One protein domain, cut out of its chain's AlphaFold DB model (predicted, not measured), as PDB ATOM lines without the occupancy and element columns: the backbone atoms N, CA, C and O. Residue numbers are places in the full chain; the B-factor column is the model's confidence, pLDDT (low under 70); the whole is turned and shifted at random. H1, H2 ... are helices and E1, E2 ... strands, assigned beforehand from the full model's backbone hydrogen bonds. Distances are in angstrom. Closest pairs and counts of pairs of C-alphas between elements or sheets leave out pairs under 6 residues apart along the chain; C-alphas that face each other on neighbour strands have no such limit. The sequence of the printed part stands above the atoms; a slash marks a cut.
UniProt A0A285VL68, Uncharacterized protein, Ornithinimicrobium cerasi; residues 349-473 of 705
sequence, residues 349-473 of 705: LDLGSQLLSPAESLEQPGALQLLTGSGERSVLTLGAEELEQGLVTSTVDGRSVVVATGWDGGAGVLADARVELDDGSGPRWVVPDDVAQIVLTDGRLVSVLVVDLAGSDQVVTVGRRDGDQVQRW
ATOM      1  N   LEU A 349     127.037 164.198  37.725       94.44
ATOM      2  CA  LEU A 349     126.558 164.776  36.485       94.44
ATOM      3  C   LEU A 349     125.479 165.813  36.806       94.44
ATOM      4  O   LEU A 349     124.373 165.467  37.235       94.44
ATOM      5  N   ASP A 350     125.787 167.085  36.602       94.75
ATOM      6  CA  ASP A 350     124.903 168.222  36.798       94.75
ATOM      7  C   ASP A 350     124.050 168.480  35.549       94.75
ATOM      8  O   ASP A 350     124.501 168.943  34.499       94.75
ATOM      9  N   LEU A 351     122.749 168.220  35.676       91.88
ATOM     10  CA  LEU A 351     121.761 168.576  34.655       91.88
ATOM     11  C   LEU A 351     121.228 170.012  34.818       91.88
ATOM     12  O   LEU A 351     120.328 170.427  34.084       91.88
ATOM     13  N   GLY A 352     121.736 170.768  35.793       88.94
ATOM     14  CA  GLY A 352     121.310 172.103  36.208       88.94
ATOM     15  C   GLY A 352     120.099 172.098  37.149       88.94
ATOM     16  O   GLY A 352     119.982 172.959  38.023       88.94
ATOM     17  N   SER A 353     119.176 171.144  36.988       85.88
ATOM     18  CA  SER A 353     118.020 170.948  37.880       85.88
ATOM     19  C   SER A 353     118.299 169.980  39.031       85.88
ATOM     20  O   SER A 353     117.637 170.064  40.069       85.88
ATOM     21  N   GLN A 354     119.239 169.055  38.836       91.62
ATOM     22  CA  GLN A 354     119.596 167.999  39.775       91.62
ATOM     23  C   GLN A 354     120.994 167.458  39.471       91.62
ATOM     24  O   GLN A 354     121.420 167.454  38.315       91.62
ATOM     25  N   LEU A 355     121.642 166.935  40.512       93.75
ATOM     26  CA  LEU A 355     122.861 166.141  40.403       93.75
ATOM     27  C   LEU A 355     122.489 164.665  40.271       93.75
ATOM     28  O   LEU A 355     121.665 164.151  41.043       93.75
ATOM     29  N   LEU A 356     123.102 164.003  39.298       95.56
ATOM     30  CA  LEU A 356     123.006 162.568  39.083       95.56
ATOM     31  C   LEU A 356     124.347 161.891  39.355       95.56
ATOM     32  O   LEU A 356     125.395 162.501  39.184       95.56
ATOM     33  N   SER A 357     124.310 160.618  39.727       95.00
ATOM     34  CA  SER A 357     125.495 159.772  39.866       95.00
ATOM     35  C   SER A 357     125.377 158.597  38.897       95.00
ATOM     36  O   SER A 357     124.409 157.833  39.011       95.00
ATOM     37  N   PRO A 358     126.294 158.443  37.925       94.62
ATOM     38  CA  PRO A 358     126.381 157.216  37.154       94.62
ATOM     39  C   PRO A 358     126.787 156.064  38.079       94.62
ATOM     40  O   PRO A 358     127.668 156.209  38.921       94.62
ATOM     41  N   ALA A 359     126.116 154.930  37.938       93.50
ATOM     42  CA  ALA A 359     126.359 153.717  38.704       93.50
ATOM     43  C   ALA A 359     126.073 152.498  37.827       93.50
ATOM     44  O   ALA A 359     125.272 152.573  36.895       93.50
ATOM     45  N   GLU A 360     126.682 151.359  38.131       91.62
ATOM     46  CA  GLU A 360     126.248 150.104  37.527       91.62
ATOM     47  C   GLU A 360     124.906 149.644  38.119       91.62
ATOM     48  O   GLU A 360     124.625 149.800  39.309       91.62
ATOM     49  N   SER A 361     124.061 149.068  37.269       91.50
ATOM     50  CA  SER A 361     122.792 148.468  37.664       91.50
ATOM     51  C   SER A 361     123.005 147.215  38.514       91.50
ATOM     52  O   SER A 361     123.421 146.176  38.008       91.50
ATOM     53  N   LEU A 362     122.580 147.256  39.779       85.50
ATOM     54  CA  LEU A 362     122.558 146.065  40.641       85.50
ATOM     55  C   LEU A 362     121.634 144.951  40.113       85.50
ATOM     56  O   LEU A 362     121.808 143.786  40.455       85.50
ATOM     57  N   GLU A 363     120.632 145.299  39.299       87.81
ATOM     58  CA  GLU A 363     119.670 144.343  38.732       87.81
ATOM     59  C   GLU A 363     120.132 143.746  37.395       87.81
ATOM     60  O   GLU A 363     119.619 142.711  36.971       87.81
ATOM     61  N   GLN A 364     121.058 144.415  36.703       87.81
ATOM     62  CA  GLN A 364     121.517 144.054  35.360       87.81
ATOM     63  C   GLN A 364     123.024 144.330  35.262       87.81
ATOM     64  O   GLN A 364     123.400 145.423  34.842       87.81
ATOM     65  N   PRO A 365     123.884 143.379  35.663       82.19
ATOM     66  CA  PRO A 365     125.330 143.536  35.537       82.19
ATOM     67  C   PRO A 365     125.734 143.957  34.117       82.19
ATOM     68  O   PRO A 365     125.160 143.486  33.132       82.19
ATOM     69  N   GLY A 366     126.684 144.881  34.011       82.62
ATOM     70  CA  GLY A 366     127.124 145.495  32.760       82.62
ATOM     71  C   GLY A 366     126.195 146.581  32.201       82.62
ATOM     72  O   GLY A 366     126.471 147.089  31.113       82.62
ATOM     73  N   ALA A 367     125.108 146.946  32.894       93.00
ATOM     74  CA  ALA A 367     124.224 148.053  32.519       93.00
ATOM     75  C   ALA A 367     124.532 149.329  33.324       93.00
ATOM     76  O   ALA A 367     124.822 149.275  34.519       93.00
ATOM     77  N   LEU A 368     124.395 150.494  32.689       96.31
ATOM     78  CA  LEU A 368     124.562 151.803  33.327       96.31
ATOM     79  C   LEU A 368     123.219 152.292  33.878       96.31
ATOM     80  O   LEU A 368     122.207 152.243  33.183       96.31
ATOM     81  N   GLN A 369     123.213 152.856  35.082       97.06
ATOM     82  CA  GLN A 369     122.112 153.661  35.607       97.06
ATOM     83  C   GLN A 369     122.582 155.064  35.974       97.06
ATOM     84  O   GLN A 369     123.699 155.254  36.444       97.06
ATOM     85  N   LEU A 370     121.703 156.052  35.809       96.62
ATOM     86  CA  LEU A 370     121.885 157.385  36.373       96.62
ATOM     87  C   LEU A 370     120.946 157.546  37.562       96.62
ATOM     88  O   LEU A 370     119.723 157.563  37.403       96.62
ATOM     89  N   LEU A 371     121.523 157.655  38.754       95.75
ATOM     90  CA  LEU A 371     120.795 157.763  40.010       95.75
ATOM     91  C   LEU A 371     120.664 159.227  40.419       95.75
ATOM     92  O   LEU A 371     121.605 159.999  40.282       95.75
ATOM     93  N   THR A 372     119.519 159.628  40.968       92.69
ATOM     94  CA  THR A 372     119.410 160.934  41.646       92.69
ATOM     95  C   THR A 372     120.317 160.980  42.876       92.69
ATOM     96  O   THR A 372     120.544 159.931  43.466       92.69
ATOM     97  N   GLY A 373     120.735 162.160  43.348       78.62
ATOM     98  CA  GLY A 373     121.644 162.302  44.502       78.62
ATOM     99  C   GLY A 373     121.256 161.614  45.832       78.62
ATOM    100  O   GLY A 373     122.083 161.565  46.733       78.62
ATOM    101  N   SER A 374     120.041 161.062  45.992       76.88
ATOM    102  CA  SER A 374     119.718 160.158  47.114       76.88
ATOM    103  C   SER A 374     120.150 158.700  46.895       76.88
ATOM    104  O   SER A 374     120.025 157.896  47.811       76.88
ATOM    105  N   GLY A 375     120.595 158.327  45.693       78.12
ATOM    106  CA  GLY A 375     120.916 156.955  45.285       78.12
ATOM    107  C   GLY A 375     119.703 156.029  45.114       78.12
ATOM    108  O   GLY A 375     119.847 154.915  44.630       78.12
ATOM    109  N   GLU A 376     118.495 156.467  45.485       78.94
ATOM    110  CA  GLU A 376     117.322 155.582  45.608       78.94
ATOM    111  C   GLU A 376     116.525 155.401  44.309       78.94
ATOM    112  O   GLU A 376     115.671 154.518  44.219       78.94
ATOM    113  N   ARG A 377     116.741 156.262  43.309       89.25
ATOM    114  CA  ARG A 377     115.947 156.271  42.080       89.25
ATOM    115  C   ARG A 377     116.822 156.440  40.849       89.25
ATOM    116  O   ARG A 377     117.447 157.485  40.679       89.25
ATOM    117  N   SER A 378     116.747 155.459  39.954       92.94
ATOM    118  CA  SER A 378     117.226 155.588  38.579       92.94
ATOM    119  C   SER A 378     116.294 156.486  37.757       92.94
ATOM    120  O   SER A 378     115.064 156.343  37.798       92.94
ATOM    121  N   VAL A 379     116.880 157.441  37.032       95.19
ATOM    122  CA  VAL A 379     116.192 158.284  36.035       95.19
ATOM    123  C   VAL A 379     116.492 157.853  34.599       95.19
ATOM    124  O   VAL A 379     115.744 158.213  33.692       95.19
ATOM    125  N   LEU A 380     117.544 157.056  34.402       96.19
ATOM    126  CA  LEU A 380     117.927 156.438  33.138       96.19
ATOM    127  C   LEU A 380     118.623 155.112  33.440       96.19
ATOM    128  O   LEU A 380     119.521 155.085  34.274       96.19
ATOM    129  N   THR A 381     118.254 154.053  32.724       96.75
ATOM    130  CA  THR A 381     118.984 152.781  32.703       96.75
ATOM    131  C   THR A 381     119.276 152.441  31.246       96.75
ATOM    132  O   THR A 381     118.345 152.449  30.444       96.75
ATOM    133  N   LEU A 382     120.541 152.179  30.920       97.06
ATOM    134  CA  LEU A 382     120.992 151.693  29.617       97.06
ATOM    135  C   LEU A 382     121.515 150.269  29.778       97.06
ATOM    136  O   LEU A 382     122.449 150.045  30.552       97.06
ATOM    137  N   GLY A 383     120.908 149.321  29.071       94.50
ATOM    138  CA  GLY A 383     121.294 147.912  29.117       94.50
ATOM    139  C   GLY A 383     122.679 147.656  28.517       94.50
ATOM    140  O   GLY A 383     123.197 148.470  27.753       94.50
ATOM    141  N   ALA A 384     123.266 146.494  28.818       89.00
ATOM    142  CA  ALA A 384     124.572 146.103  28.279       89.00
ATOM    143  C   ALA A 384     124.607 146.138  26.734       89.00
ATOM    144  O   ALA A 384     125.531 146.720  26.172       89.00
ATOM    145  N   GLU A 385     123.560 145.630  26.070       84.75
ATOM    146  CA  GLU A 385     123.400 145.655  24.602       84.75
ATOM    147  C   GLU A 385     123.334 147.081  24.023       84.75
ATOM    148  O   GLU A 385     123.766 147.334  22.899       84.75
ATOM    149  N   GLU A 386     122.792 148.048  24.772       90.31
ATOM    150  CA  GLU A 386     122.791 149.451  24.342       90.31
ATOM    151  C   GLU A 386     124.200 150.034  24.450       90.31
ATOM    152  O   GLU A 386     124.669 150.693  23.524       90.31
ATOM    153  N   LEU A 387     124.907 149.746  25.546       90.38
ATOM    154  CA  LEU A 387     126.280 150.208  25.757       90.38
ATOM    155  C   LEU A 387     127.275 149.614  24.749       90.38
ATOM    156  O   LEU A 387     128.281 150.261  24.455       90.38
ATOM    157  N   GLU A 388     126.991 148.437  24.188       84.31
ATOM    158  CA  GLU A 388     127.766 147.821  23.099       84.31
ATOM    159  C   GLU A 388     127.762 148.646  21.804       84.31
ATOM    160  O   GLU A 388     128.675 148.532  20.991       84.31
ATOM    161  N   GLN A 389     126.806 149.558  21.619       83.06
ATOM    162  CA  GLN A 389     126.803 150.463  20.462       83.06
ATOM    163  C   GLN A 389     127.967 151.469  20.498       83.06
ATOM    164  O   GLN A 389     128.185 152.209  19.536       83.06
ATOM    165  N   GLY A 390     128.707 151.534  21.609       87.38
ATOM    166  CA  GLY A 390     129.800 152.468  21.838       87.38
ATOM    167  C   GLY A 390     129.286 153.861  22.181       87.38
ATOM    168  O   GLY A 390     129.626 154.393  23.230       87.38
ATOM    169  N   LEU A 391     128.436 154.449  21.340       93.75
ATOM    170  CA  LEU A 391     127.868 155.778  21.553       93.75
ATOM    171  C   LEU A 391     126.339 155.723  21.617       93.75
ATOM    172  O   LEU A 391     125.679 155.430  20.624       93.75
ATOM    173  N   VAL A 392     125.773 156.094  22.763       95.31
ATOM    174  CA  VAL A 392     124.323 156.171  22.980       95.31
ATOM    175  C   VAL A 392     123.944 157.600  23.343       95.31
ATOM    176  O   VAL A 392     124.604 158.240  24.154       95.31
ATOM    177  N   THR A 393     122.866 158.122  22.761       96.31
ATOM    178  CA  THR A 393     122.300 159.421  23.159       96.31
ATOM    179  C   THR A 393     120.895 159.222  23.702       96.31
ATOM    180  O   THR A 393     120.043 158.633  23.041       96.31
ATOM    181  N   SER A 394     120.644 159.738  24.900       96.12
ATOM    182  CA  SER A 394     119.351 159.697  25.580       96.12
ATOM    183  C   SER A 394     118.936 161.095  26.051       96.12
ATOM    184  O   SER A 394     119.613 162.092  25.794       96.12
ATOM    185  N   THR A 395     117.777 161.204  26.696       94.38
ATOM    186  CA  THR A 395     117.264 162.463  27.247       94.38
ATOM    187  C   THR A 395     116.810 162.266  28.684       94.38
ATOM    188  O   THR A 395     115.970 161.412  28.958       94.38
ATOM    189  N   VAL A 396     117.314 163.109  29.586       94.56
ATOM    190  CA  VAL A 396     116.931 163.140  31.002       94.56
ATOM    191  C   VAL A 396     116.500 164.559  31.344       94.56
ATOM    192  O   VAL A 396     117.232 165.512  31.103       94.56
ATOM    193  N   ASP A 397     115.269 164.719  31.830       90.38
ATOM    194  CA  ASP A 397     114.662 166.022  32.147       90.38
ATOM    195  C   ASP A 397     114.778 167.076  31.027       90.38
ATOM    196  O   ASP A 397     114.923 168.275  31.264       90.38
ATOM    197  N   GLY A 398     114.673 166.620  29.774       90.38
ATOM    198  CA  GLY A 398     114.729 167.474  28.583       90.38
ATOM    199  C   GLY A 398     116.138 167.888  28.157       90.38
ATOM    200  O   GLY A 398     116.267 168.664  27.215       90.38
ATOM    201  N   ARG A 399     117.177 167.371  28.818       94.69
ATOM    202  CA  ARG A 399     118.590 167.588  28.491       94.69
ATOM    203  C   ARG A 399     119.155 166.326  27.855       94.69
ATOM    204  O   ARG A 399     118.798 165.217  28.259       94.69
ATOM    205  N   SER A 400     120.013 166.483  26.855       96.62
ATOM    206  CA  SER A 400     120.603 165.337  26.172       96.62
ATOM    207  C   SER A 400     121.784 164.801  26.963       96.62
ATOM    208  O   SER A 400     122.661 165.554  27.384       96.62
ATOM    209  N   VAL A 401     121.780 163.487  27.153       97.50
ATOM    210  CA  VAL A 401     122.845 162.746  27.818       97.50
ATOM    211  C   VAL A 401     123.489 161.835  26.787       97.50
ATOM    212  O   VAL A 401     122.806 161.018  26.170       97.50
ATOM    213  N   VAL A 402     124.790 161.994  26.593       97.81
ATOM    214  CA  VAL A 402     125.612 161.202  25.682       97.81
ATOM    215  C   VAL A 402     126.429 160.231  26.510       97.81
ATOM    216  O   VAL A 402     127.120 160.640  27.435       97.81
ATOM    217  N   VAL A 403     126.359 158.952  26.180       97.50
ATOM    218  CA  VAL A 403     127.105 157.885  26.838       97.50
ATOM    219  C   VAL A 403     128.081 157.302  25.827       97.50
ATOM    220  O   VAL A 403     127.670 156.852  24.760       97.50
ATOM    221  N   ALA A 404     129.369 157.359  26.152       95.62
ATOM    222  CA  ALA A 404     130.469 156.866  25.335       95.62
ATOM    223  C   ALA A 404     131.197 155.730  26.074       95.62
ATOM    224  O   ALA A 404     132.005 155.970  26.977       95.62
ATOM    225  N   THR A 405     130.888 154.494  25.694       91.75
ATOM    226  CA  THR A 405     131.457 153.256  26.235       91.75
ATOM    227  C   THR A 405     132.816 152.971  25.602       91.75
ATOM    228  O   THR A 405     132.940 152.923  24.382       91.75
ATOM    229  N   GLY A 406     133.839 152.754  26.422       85.31
ATOM    230  CA  GLY A 406     135.215 152.496  25.992       85.31
ATOM    231  C   GLY A 406     135.986 153.747  25.561       85.31
ATOM    232  O   GLY A 406     137.132 153.641  25.124       85.31
ATOM    233  N   TRP A 407     135.391 154.940  25.671       90.44
ATOM    234  CA  TRP A 407     136.103 156.190  25.421       90.44
ATOM    235  C   TRP A 407     136.860 156.651  26.668       90.44
ATOM    236  O   TRP A 407     136.252 157.088  27.647       90.44
ATOM    237  N   ASP A 408     138.192 156.618  26.592       82.88
ATOM    238  CA  ASP A 408     139.072 157.247  27.572       82.88
ATOM    239  C   ASP A 408     139.397 158.692  27.158       82.88
ATOM    240  O   ASP A 408     140.226 158.963  26.282       82.88
ATOM    241  N   GLY A 409     138.711 159.647  27.792       78.94
ATOM    242  CA  GLY A 409     139.001 161.077  27.661       78.94
ATOM    243  C   GLY A 409     140.333 161.500  28.297       78.94
ATOM    244  O   GLY A 409     140.764 162.641  28.113       78.94
ATOM    245  N   GLY A 410     141.007 160.595  29.009       82.94
ATOM    246  CA  GLY A 410     142.239 160.815  29.745       82.94
ATOM    247  C   GLY A 410     142.075 161.759  30.934       82.94
ATOM    248  O   GLY A 410     140.983 162.197  31.292       82.94
ATOM    249  N   ALA A 411     143.211 162.141  31.515       78.38
ATOM    250  CA  ALA A 411     143.277 163.041  32.664       78.38
ATOM    251  C   ALA A 411     142.499 164.353  32.480       78.38
ATOM    252  O   ALA A 411     141.858 164.832  33.402       78.38
ATOM    253  N   GLY A 412     142.538 164.937  31.282       85.06
ATOM    254  CA  GLY A 412     141.895 166.214  30.981       85.06
ATOM    255  C   GLY A 412     140.389 166.144  30.724       85.06
ATOM    256  O   GLY A 412     139.832 167.162  30.323       85.06
ATOM    257  N   VAL A 413     139.719 164.997  30.906       90.38
ATOM    258  CA  VAL A 413     138.338 164.776  30.429       90.38
ATOM    259  C   VAL A 413     137.359 165.893  30.831       90.38
ATOM    260  O   VAL A 413     136.664 166.420  29.966       90.38
ATOM    261  N   LEU A 414     137.396 166.375  32.079       90.88
ATOM    262  CA  LEU A 414     136.521 167.455  32.576       90.88
ATOM    263  C   LEU A 414     136.736 168.821  31.882       90.88
ATOM    264  O   LEU A 414     135.913 169.735  31.977       90.88
ATOM    265  N   ALA A 415     137.872 169.031  31.217       90.00
ATOM    266  CA  ALA A 415     138.207 170.280  30.523       90.00
ATOM    267  C   ALA A 415     138.233 170.131  28.997       90.00
ATOM    268  O   ALA A 415     137.873 171.054  28.247       90.00
ATOM    269  N   ASP A 416     138.654 168.961  28.537       93.00
ATOM    270  CA  ASP A 416     139.040 168.705  27.161       93.00
ATOM    271  C   ASP A 416     138.026 167.841  26.415       93.00
ATOM    272  O   ASP A 416     138.090 167.796  25.189       93.00
ATOM    273  N   ALA A 417     137.038 167.248  27.094       95.62
ATOM    274  CA  ALA A 417     135.933 166.557  26.436       95.62
ATOM    275  C   ALA A 417     135.199 167.474  25.449       95.62
ATOM    276  O   ALA A 417     134.922 168.645  25.726       95.62
ATOM    277  N   ARG A 418     134.889 166.947  24.269       97.69
ATOM    278  CA  ARG A 418     134.125 167.621  23.220       97.69
ATOM    279  C   ARG A 418     133.083 166.665  22.664       97.69
ATOM    280  O   ARG A 418     133.342 165.474  22.528       97.69
ATOM    281  N   VAL A 419     131.930 167.213  22.301       98.00
ATOM    282  CA  VAL A 419     130.857 166.490  21.610       98.00
ATOM    283  C   VAL A 419     130.743 167.058  20.203       98.00
ATOM    284  O   VAL A 419     130.694 168.277  20.033       98.00
ATOM    285  N   GLU A 420     130.754 166.203  19.188       97.88
ATOM    286  CA  GLU A 420     130.507 166.623  17.814       97.88
ATOM    287  C   GLU A 420     129.009 166.567  17.532       97.88
ATOM    288  O   GLU A 420     128.382 165.516  17.672       97.88
ATOM    289  N   LEU A 421     128.448 167.703  17.133       97.31
ATOM    290  CA  LEU A 421     127.052 167.852  16.748       97.31
ATOM    291  C   LEU A 421     126.942 168.097  15.244       97.31
ATOM    292  O   LEU A 421     127.784 168.793  14.677       97.31
ATOM    293  N   ASP A 422     125.882 167.593  14.621       96.06
ATOM    294  CA  ASP A 422     125.508 167.909  13.240       96.06
ATOM    295  C   ASP A 422     124.016 168.256  13.164       96.06
ATOM    296  O   ASP A 422     123.159 167.481  13.583       96.06
ATOM    297  N   ASP A 423     123.703 169.440  12.640       94.50
ATOM    298  CA  ASP A 423     122.338 169.924  12.397       94.50
ATOM    299  C   ASP A 423     121.921 169.809  10.918       94.50
ATOM    300  O   ASP A 423     120.861 170.304  10.519       94.50
ATOM    301  N   GLY A 424     122.762 169.178  10.091       92.88
ATOM    302  CA  GLY A 424     122.638 169.083   8.639       92.88
ATOM    303  C   GLY A 424     123.391 170.177   7.874       92.88
ATOM    304  O   GLY A 424     123.445 170.124   6.642       92.88
ATOM    305  N   SER A 425     123.977 171.170   8.557       93.81
ATOM    306  CA  SER A 425     124.871 172.169   7.952       93.81
ATOM    307  C   SER A 425     126.354 171.780   8.017       93.81
ATOM    308  O   SER A 425     127.178 172.405   7.340       93.81
ATOM    309  N   GLY A 426     126.675 170.719   8.760       93.06
ATOM    310  CA  GLY A 426     128.008 170.154   8.913       93.06
ATOM    311  C   GLY A 426     128.412 169.986  10.383       93.06
ATOM    312  O   GLY A 426     127.849 170.635  11.267       93.06
ATOM    313  N   PRO A 427     129.429 169.148  10.648       94.81
ATOM    314  CA  PRO A 427     129.844 168.827  12.004       94.81
ATOM    315  C   PRO A 427     130.476 170.028  12.713       94.81
ATOM    316  O   PRO A 427     131.296 170.762  12.146       94.81
ATOM    317  N   ARG A 428     130.145 170.193  13.995       96.38
ATOM    318  CA  ARG A 428     130.739 171.189  14.893       96.38
ATOM    319  C   ARG A 428     131.034 170.586  16.259       96.38
ATOM    320  O   ARG A 428     130.215 169.876  16.826       96.38
ATOM    321  N   TRP A 429     132.178 170.943  16.828       97.69
ATOM    322  CA  TRP A 429     132.541 170.540  18.185       97.69
ATOM    323  C   TRP A 429     132.010 171.533  19.216       97.69
ATOM    324  O   TRP A 429     132.231 172.740  19.091       97.69
ATOM    325  N   VAL A 430     131.360 171.024  20.257       97.50
ATOM    326  CA  VAL A 430     130.932 171.793  21.430       97.50
ATOM    327  C   VAL A 430     131.590 171.273  22.698       97.50
ATOM    328  O   VAL A 430     132.051 170.132  22.759       97.50
ATOM    329  N   VAL A 431     131.661 172.136  23.709       96.94
ATOM    330  CA  VAL A 431     132.025 171.733  25.070       96.94
ATOM    331  C   VAL A 431     130.756 171.169  25.716       96.94
ATOM    332  O   VAL A 431     129.726 171.838  25.612       96.94
ATOM    333  N   PRO A 432     130.793 169.967  26.315       97.25
ATOM    334  CA  PRO A 432     129.677 169.469  27.110       97.25
ATOM    335  C   PRO A 432     129.430 170.403  28.301       97.25
ATOM    336  O   PRO A 432     130.355 171.054  28.790       97.25
ATOM    337  N   ASP A 433     128.184 170.476  28.752       96.69
ATOM    338  CA  ASP A 433     127.822 171.253  29.936       96.69
ATOM    339  C   ASP A 433     128.373 170.605  31.209       96.69
ATOM    340  O   ASP A 433     128.769 171.325  32.122       96.69
ATOM    341  N   ASP A 434     128.438 169.269  31.232       96.69
ATOM    342  CA  ASP A 434     129.085 168.508  32.296       96.69
ATOM    343  C   ASP A 434     129.538 167.111  31.837       96.69
ATOM    344  O   ASP A 434     129.077 166.624  30.795       96.69
ATOM    345  N   VAL A 435     130.445 166.478  32.588       95.62
ATOM    346  CA  VAL A 435     131.008 165.155  32.279       95.62
ATOM    347  C   VAL A 435     131.252 164.336  33.541       95.62
ATOM    348  O   VAL A 435     131.967 164.781  34.425       95.62
ATOM    349  N   ALA A 436     130.783 163.090  33.536       94.19
ATOM    350  CA  ALA A 436     131.105 162.084  34.539       94.19
ATOM    351  C   ALA A 436     131.749 160.844  33.897       94.19
ATOM    352  O   ALA A 436     131.546 160.568  32.710       94.19
ATOM    353  N   GLN A 437     132.495 160.063  34.675       92.06
ATOM    354  CA  GLN A 437     133.050 158.774  34.264       92.06
ATOM    355  C   GLN A 437     132.820 157.708  35.334       92.06
ATOM    356  O   GLN A 437     132.923 157.973  36.528       92.06
ATOM    357  N   ILE A 438     132.549 156.483  34.895       89.50
ATOM    358  CA  ILE A 438     132.485 155.299  35.749       89.50
ATOM    359  C   ILE A 438     133.141 154.119  35.038       89.50
ATOM    360  O   ILE A 438     133.058 154.011  33.817       89.50
ATOM    361  N   VAL A 439     133.763 153.221  35.795       81.94
ATOM    362  CA  VAL A 439     134.168 151.902  35.306       81.94
ATOM    363  C   VAL A 439     133.174 150.871  35.832       81.94
ATOM    364  O   VAL A 439     132.880 150.843  37.026       81.94
ATOM    365  N   LEU A 440     132.596 150.084  34.925       81.81
ATOM    366  CA  LEU A 440     131.680 148.995  35.269       81.81
ATOM    367  C   LEU A 440     132.462 147.800  35.838       81.81
ATOM    368  O   LEU A 440     133.668 147.686  35.632       81.81
ATOM    369  N   THR A 441     131.782 146.868  36.504       71.50
ATOM    370  CA  THR A 441     132.396 145.653  37.074       71.50
ATOM    371  C   THR A 441     133.059 144.748  36.035       71.50
ATOM    372  O   THR A 441     133.915 143.943  36.385       71.50
ATOM    373  N   ASP A 442     132.719 144.881  34.754       66.81
ATOM    374  CA  ASP A 442     133.400 144.192  33.652       66.81
ATOM    375  C   ASP A 442     134.670 144.919  33.151       66.81
ATOM    376  O   ASP A 442     135.307 144.478  32.191       66.81
ATOM    377  N   GLY A 443     135.054 146.024  33.797       70.12
ATOM    378  CA  GLY A 443     136.219 146.845  33.471       70.12
ATOM    379  C   GLY A 443     135.992 147.851  32.340       70.12
ATOM    380  O   GLY A 443     136.921 148.576  31.974       70.12
ATOM    381  N   ARG A 444     134.787 147.930  31.755       79.00
ATOM    382  CA  ARG A 444     134.492 148.929  30.719       79.00
ATOM    383  C   ARG A 444     134.377 150.321  31.335       79.00
ATOM    384  O   ARG A 444     133.525 150.573  32.184       79.00
ATOM    385  N   LEU A 445     135.192 151.250  30.837       85.19
ATOM    386  CA  LEU A 445     135.057 152.679  31.114       85.19
ATOM    387  C   LEU A 445     133.852 153.250  30.362       85.19
ATOM    388  O   LEU A 445     133.714 153.061  29.155       85.19
ATOM    389  N   VAL A 446     133.003 153.993  31.057       91.62
ATOM    390  CA  VAL A 446     131.828 154.665  30.510       91.62
ATOM    391  C   VAL A 446     131.915 156.145  30.846       91.62
ATOM    392  O   VAL A 446     131.897 156.534  32.013       91.62
ATOM    393  N   SER A 447     131.986 156.978  29.811       95.19
ATOM    394  CA  SER A 447     131.936 158.435  29.946       95.19
ATOM    395  C   SER A 447     130.523 158.935  29.659       95.19
ATOM    396  O   SER A 447     129.947 158.608  28.622       95.19
ATOM    397  N   VAL A 448     129.967 159.748  30.551       97.00
ATOM    398  CA  VAL A 448     128.623 160.323  30.445       97.00
ATOM    399  C   VAL A 448     128.750 161.835  30.322       97.00
ATOM    400  O   VAL A 448     129.350 162.472  31.178       97.00
ATOM    401  N   LEU A 449     128.198 162.425  29.266       98.00
ATOM    402  CA  LEU A 449     128.302 163.852  28.973       98.00
ATOM    403  C   LEU A 449     126.914 164.477  28.849       98.00
ATOM    404  O   LEU A 449     126.035 163.925  28.188       98.00
ATOM    405  N   VAL A 450     126.729 165.662  29.421       97.56
ATOM    406  CA  VAL A 450     125.519 166.472  29.227       97.56
ATOM    407  C   VAL A 450     125.771 167.470  28.113       97.56
ATOM    408  O   VAL A 450     126.782 168.168  28.112       97.56
ATOM    409  N   VAL A 451     124.846 167.572  27.163       96.75
ATOM    410  CA  VAL A 451     124.940 168.540  26.068       96.75
ATOM    411  C   VAL A 451     123.593 169.205  25.811       96.75
ATOM    412  O   VAL A 451     122.543 168.559  25.826       96.75
ATOM    413  N   ASP A 452     123.618 170.514  25.562       93.25
ATOM    414  CA  ASP A 452     122.452 171.248  25.081       93.25
ATOM    415  C   ASP A 452     122.301 171.074  23.565       93.25
ATOM    416  O   ASP A 452     123.095 171.609  22.784       93.25
ATOM    417  N   LEU A 453     121.288 170.317  23.137       92.06
ATOM    418  CA  LEU A 453     120.947 170.184  21.721       92.06
ATOM    419  C   LEU A 453     119.928 171.255  21.324       92.06
ATOM    420  O   LEU A 453     118.859 171.376  21.925       92.06
ATOM    421  N   ALA A 454     120.227 172.011  20.269       87.50
ATOM    422  CA  ALA A 454     119.346 173.035  19.734       87.50
ATOM    423  C   ALA A 454     118.691 172.568  18.424       87.50
ATOM    424  O   ALA A 454     119.342 172.326  17.411       87.50
ATOM    425  N   GLY A 455     117.356 172.516  18.403       87.62
ATOM    426  CA  GLY A 455     116.600 172.274  17.173       87.62
ATOM    427  C   GLY A 455     116.777 170.858  16.621       87.62
ATOM    428  O   GLY A 455     116.154 169.932  17.130       87.62
ATOM    429  N   SER A 456     117.544 170.719  15.537       90.38
ATOM    430  CA  SER A 456     117.786 169.456  14.824       90.38
ATOM    431  C   SER A 456     119.192 168.890  15.028       90.38
ATOM    432  O   SER A 456     119.570 167.993  14.279       90.38
ATOM    433  N   ASP A 457     119.957 169.409  15.995       95.31
ATOM    434  CA  ASP A 457     121.272 168.864  16.342       95.31
ATOM    435  C   ASP A 457     121.184 167.357  16.646       95.31
ATOM    436  O   ASP A 457     120.342 166.911  17.432       95.31
ATOM    437  N   GLN A 458     122.092 166.582  16.058       95.31
ATOM    438  CA  GLN A 458     122.339 165.180  16.384       95.31
ATOM    439  C   GLN A 458     123.769 165.011  16.880       95.31
ATOM    440  O   GLN A 458     124.690 165.642  16.367       95.31
ATOM    441  N   VAL A 459     123.958 164.146  17.874       96.25
ATOM    442  CA  VAL A 459     125.289 163.782  18.366       96.25
ATOM    443  C   VAL A 459     125.904 162.777  17.400       96.25
ATOM    444  O   VAL A 459     125.317 161.729  17.144       96.25
ATOM    445  N   VAL A 460     127.080 163.102  16.868       94.94
ATOM    446  CA  VAL A 460     127.797 162.253  15.907       94.94
ATOM    447  C   VAL A 460     128.853 161.406  16.611       94.94
ATOM    448  O   VAL A 460     128.986 160.219  16.329       94.94
ATOM    449  N   THR A 461     129.638 162.019  17.501       95.94
ATOM    450  CA  THR A 461     130.665 161.342  18.305       95.94
ATOM    451  C   THR A 461     131.141 162.236  19.454       95.94
ATOM    452  O   THR A 461     130.697 163.378  19.607       95.94
ATOM    453  N   VAL A 462     132.078 161.728  20.249       97.25
ATOM    454  CA  VAL A 462     132.845 162.473  21.249       97.25
ATOM    455  C   VAL A 462     134.314 162.583  20.835       97.25
ATOM    456  O   VAL A 462     134.770 161.990  19.856       97.25
ATOM    457  N   GLY A 463     135.072 163.404  21.544       96.25
ATOM    458  CA  GLY A 463     136.492 163.582  21.291       96.25
ATOM    459  C   GLY A 463     137.180 164.338  22.412       96.25
ATOM    460  O   GLY A 463     136.537 164.930  23.279       96.25
ATOM    461  N   ARG A 464     138.511 164.332  22.383       94.69
ATOM    462  CA  ARG A 464     139.351 165.059  23.338       94.69
ATOM    463  C   ARG A 464     140.050 166.211  22.639       94.69
ATOM    464  O   ARG A 464     140.645 166.031  21.579       94.69
ATOM    465  N   ARG A 465     140.015 167.401  23.225       94.12
ATOM    466  CA  ARG A 465     140.825 168.526  22.768       94.12
ATOM    467  C   ARG A 465     142.303 168.265  23.070       94.12
ATOM    468  O   ARG A 465     142.662 168.005  24.209       94.12
ATOM    469  N   ASP A 466     143.146 168.407  22.058       89.62
ATOM    470  CA  ASP A 466     144.602 168.426  22.181       89.62
ATOM    471  C   ASP A 466     145.141 169.684  21.480       89.62
ATOM    472  O   ASP A 466     145.107 169.825  20.253       89.62
ATOM    473  N   GLY A 467     145.535 170.675  22.284       88.31
ATOM    474  CA  GLY A 467     145.894 172.008  21.802       88.31
ATOM    475  C   GLY A 467     144.745 172.695  21.050       88.31
ATOM    476  O   GLY A 467     143.714 173.046  21.635       88.31
ATOM    477  N   ASP A 468     144.935 172.916  19.749       90.94
ATOM    478  CA  ASP A 468     143.946 173.546  18.858       90.94
ATOM    479  C   ASP A 468     143.135 172.532  18.037       90.94
ATOM    480  O   ASP A 468     142.264 172.923  17.259       90.94
ATOM    481  N   GLN A 469     143.407 171.234  18.194       94.50
ATOM    482  CA  GLN A 469     142.707 170.163  17.492       94.50
ATOM    483  C   GLN A 469     141.814 169.376  18.452       94.50
ATOM    484  O   GLN A 469     142.001 169.398  19.667       94.50
ATOM    485  N   VAL A 470     140.810 168.696  17.901       96.31
ATOM    486  CA  VAL A 470     140.012 167.713  18.638       96.31
ATOM    487  C   VAL A 470     140.326 166.352  18.047       96.31
ATOM    488  O   VAL A 470     140.086 166.115  16.863       96.31
ATOM    489  N   GLN A 471     140.889 165.473  18.870       94.62
ATOM    490  CA  GLN A 471     141.048 164.072  18.540       94.62
ATOM    491  C   GLN A 471     139.672 163.417  18.621       94.62
ATOM    492  O   GLN A 471     139.119 163.219  19.705       94.62
ATOM    493  N   ARG A 472     139.107 163.140  17.447       95.00
ATOM    494  CA  ARG A 472     137.839 162.434  17.290       95.00
ATOM    495  C   ARG A 472     137.970 161.022  17.864       95.00
ATOM    496  O   ARG A 472     138.938 160.334  17.548       95.00
ATOM    497  N   TRP A 473     137.001 160.596  18.667       93.25
ATOM    498  CA  TRP A 473     136.873 159.199  19.060       93.25
ATOM    499  C   TRP A 473     136.101 158.419  17.996       93.25
ATOM    500  O   TRP A 473     135.090 158.889  17.462       93.25
TER     501      TRP A 473
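What this domain is: This is residues 349 to 473 of the 705 residues of an uncharacterized protein of Ornithinimicrobium cerasi (UniProt A0A285VL68). Three sheets form a stack, face to face in turn: the strongly twisted sheet E4 E5 E9 E8 is in the middle, the small sheet E1 E2 E3 lies over one face, and the curled sheet E7 E6 E10 E11 lies over the other, its strands crossed at 77 degrees to those of the middle sheet. The printed part has 125 residues with 2 named helices and 11 named strands, in the order E1 E2 E3 H1 E4 E5 H2 E6 E7 E8 E9 E10 E11. The sheets run, strand beside strand, E4 E5 E9 E8, E7 E6 E10 E11 and E1 E2 E3, all antiparallel, and the class is mostly strand. The whole is compact, with a radius of gyration of the C-alphas of 14.0 A and spans of 41 by 29 by 25 A.

How they stand to each other: Start at residues 349 to 350, which pair antiparallel with residues 355 to 356 of E1, residues 355 to 360. E1, E2 (residues 368 to 372) and E3 (residues 378 to 382) are a meander, each strand the antiparallel neighbour of the one before; within hydrogen-bond range are N 357 and O 371, 2.8 A, and N 370 and O 380, 2.8 A. Next look at the sheet of E4, residues 391 to 396, E5, residues 399 to 405, E9, residues 445 to 451, and E8, residues 434 to 439: N 394 and O 401, N 402 and O 449, and N 436 and O 448 are each 2.8 A apart. H1, residues 384 to 387, only grazes this sheet with its residues 386 to 387. The closest C-alphas of E1 and E8 are those of Pro 358 and Ile 438, 6.6 A. In the third sheet find E7, residues 427 to 430, E6, residues 417 to 422, E10, residues 458 to 466, and E11, residues 469 to 472: N 421 and O 428, N 418 and O 463, and N 471 and O 464 are each 2.8 A apart. H2, residues 413 to 416, stands at this sheet's level, height 0.5 A, and the closest C-alphas of H2 and E10 are those of Asp 416 and Arg 465, 4.7 A. The closest C-alphas of E5 and E10 are those of Ala 404 and Val 462, 7.3 A. Both helices are too short for an O i to N i+4 pair; the one O i to N i+3 pair is within range in H1, not in H2.

Where its parts are: Find C-alpha 355 at (122.861, 166.141, 40.403), where E1 begins its 16.6 A. E5 measures 19.4 A and E9 19.5 A. E10 runs 23.2 A from C-alpha 458 at (122.339, 165.180, 16.384) and bends by 54 degrees at residue 461. E11 ends at C-alpha 472, (137.839, 162.434, 17.290).

The domain as a whole: The C-alphas farthest apart are those of Glu 363 and Asp 468, 42.9 A. The printed part has no cut and no long link. The mean pLDDT of the printed part is 91.4, and residue 442 is under 70.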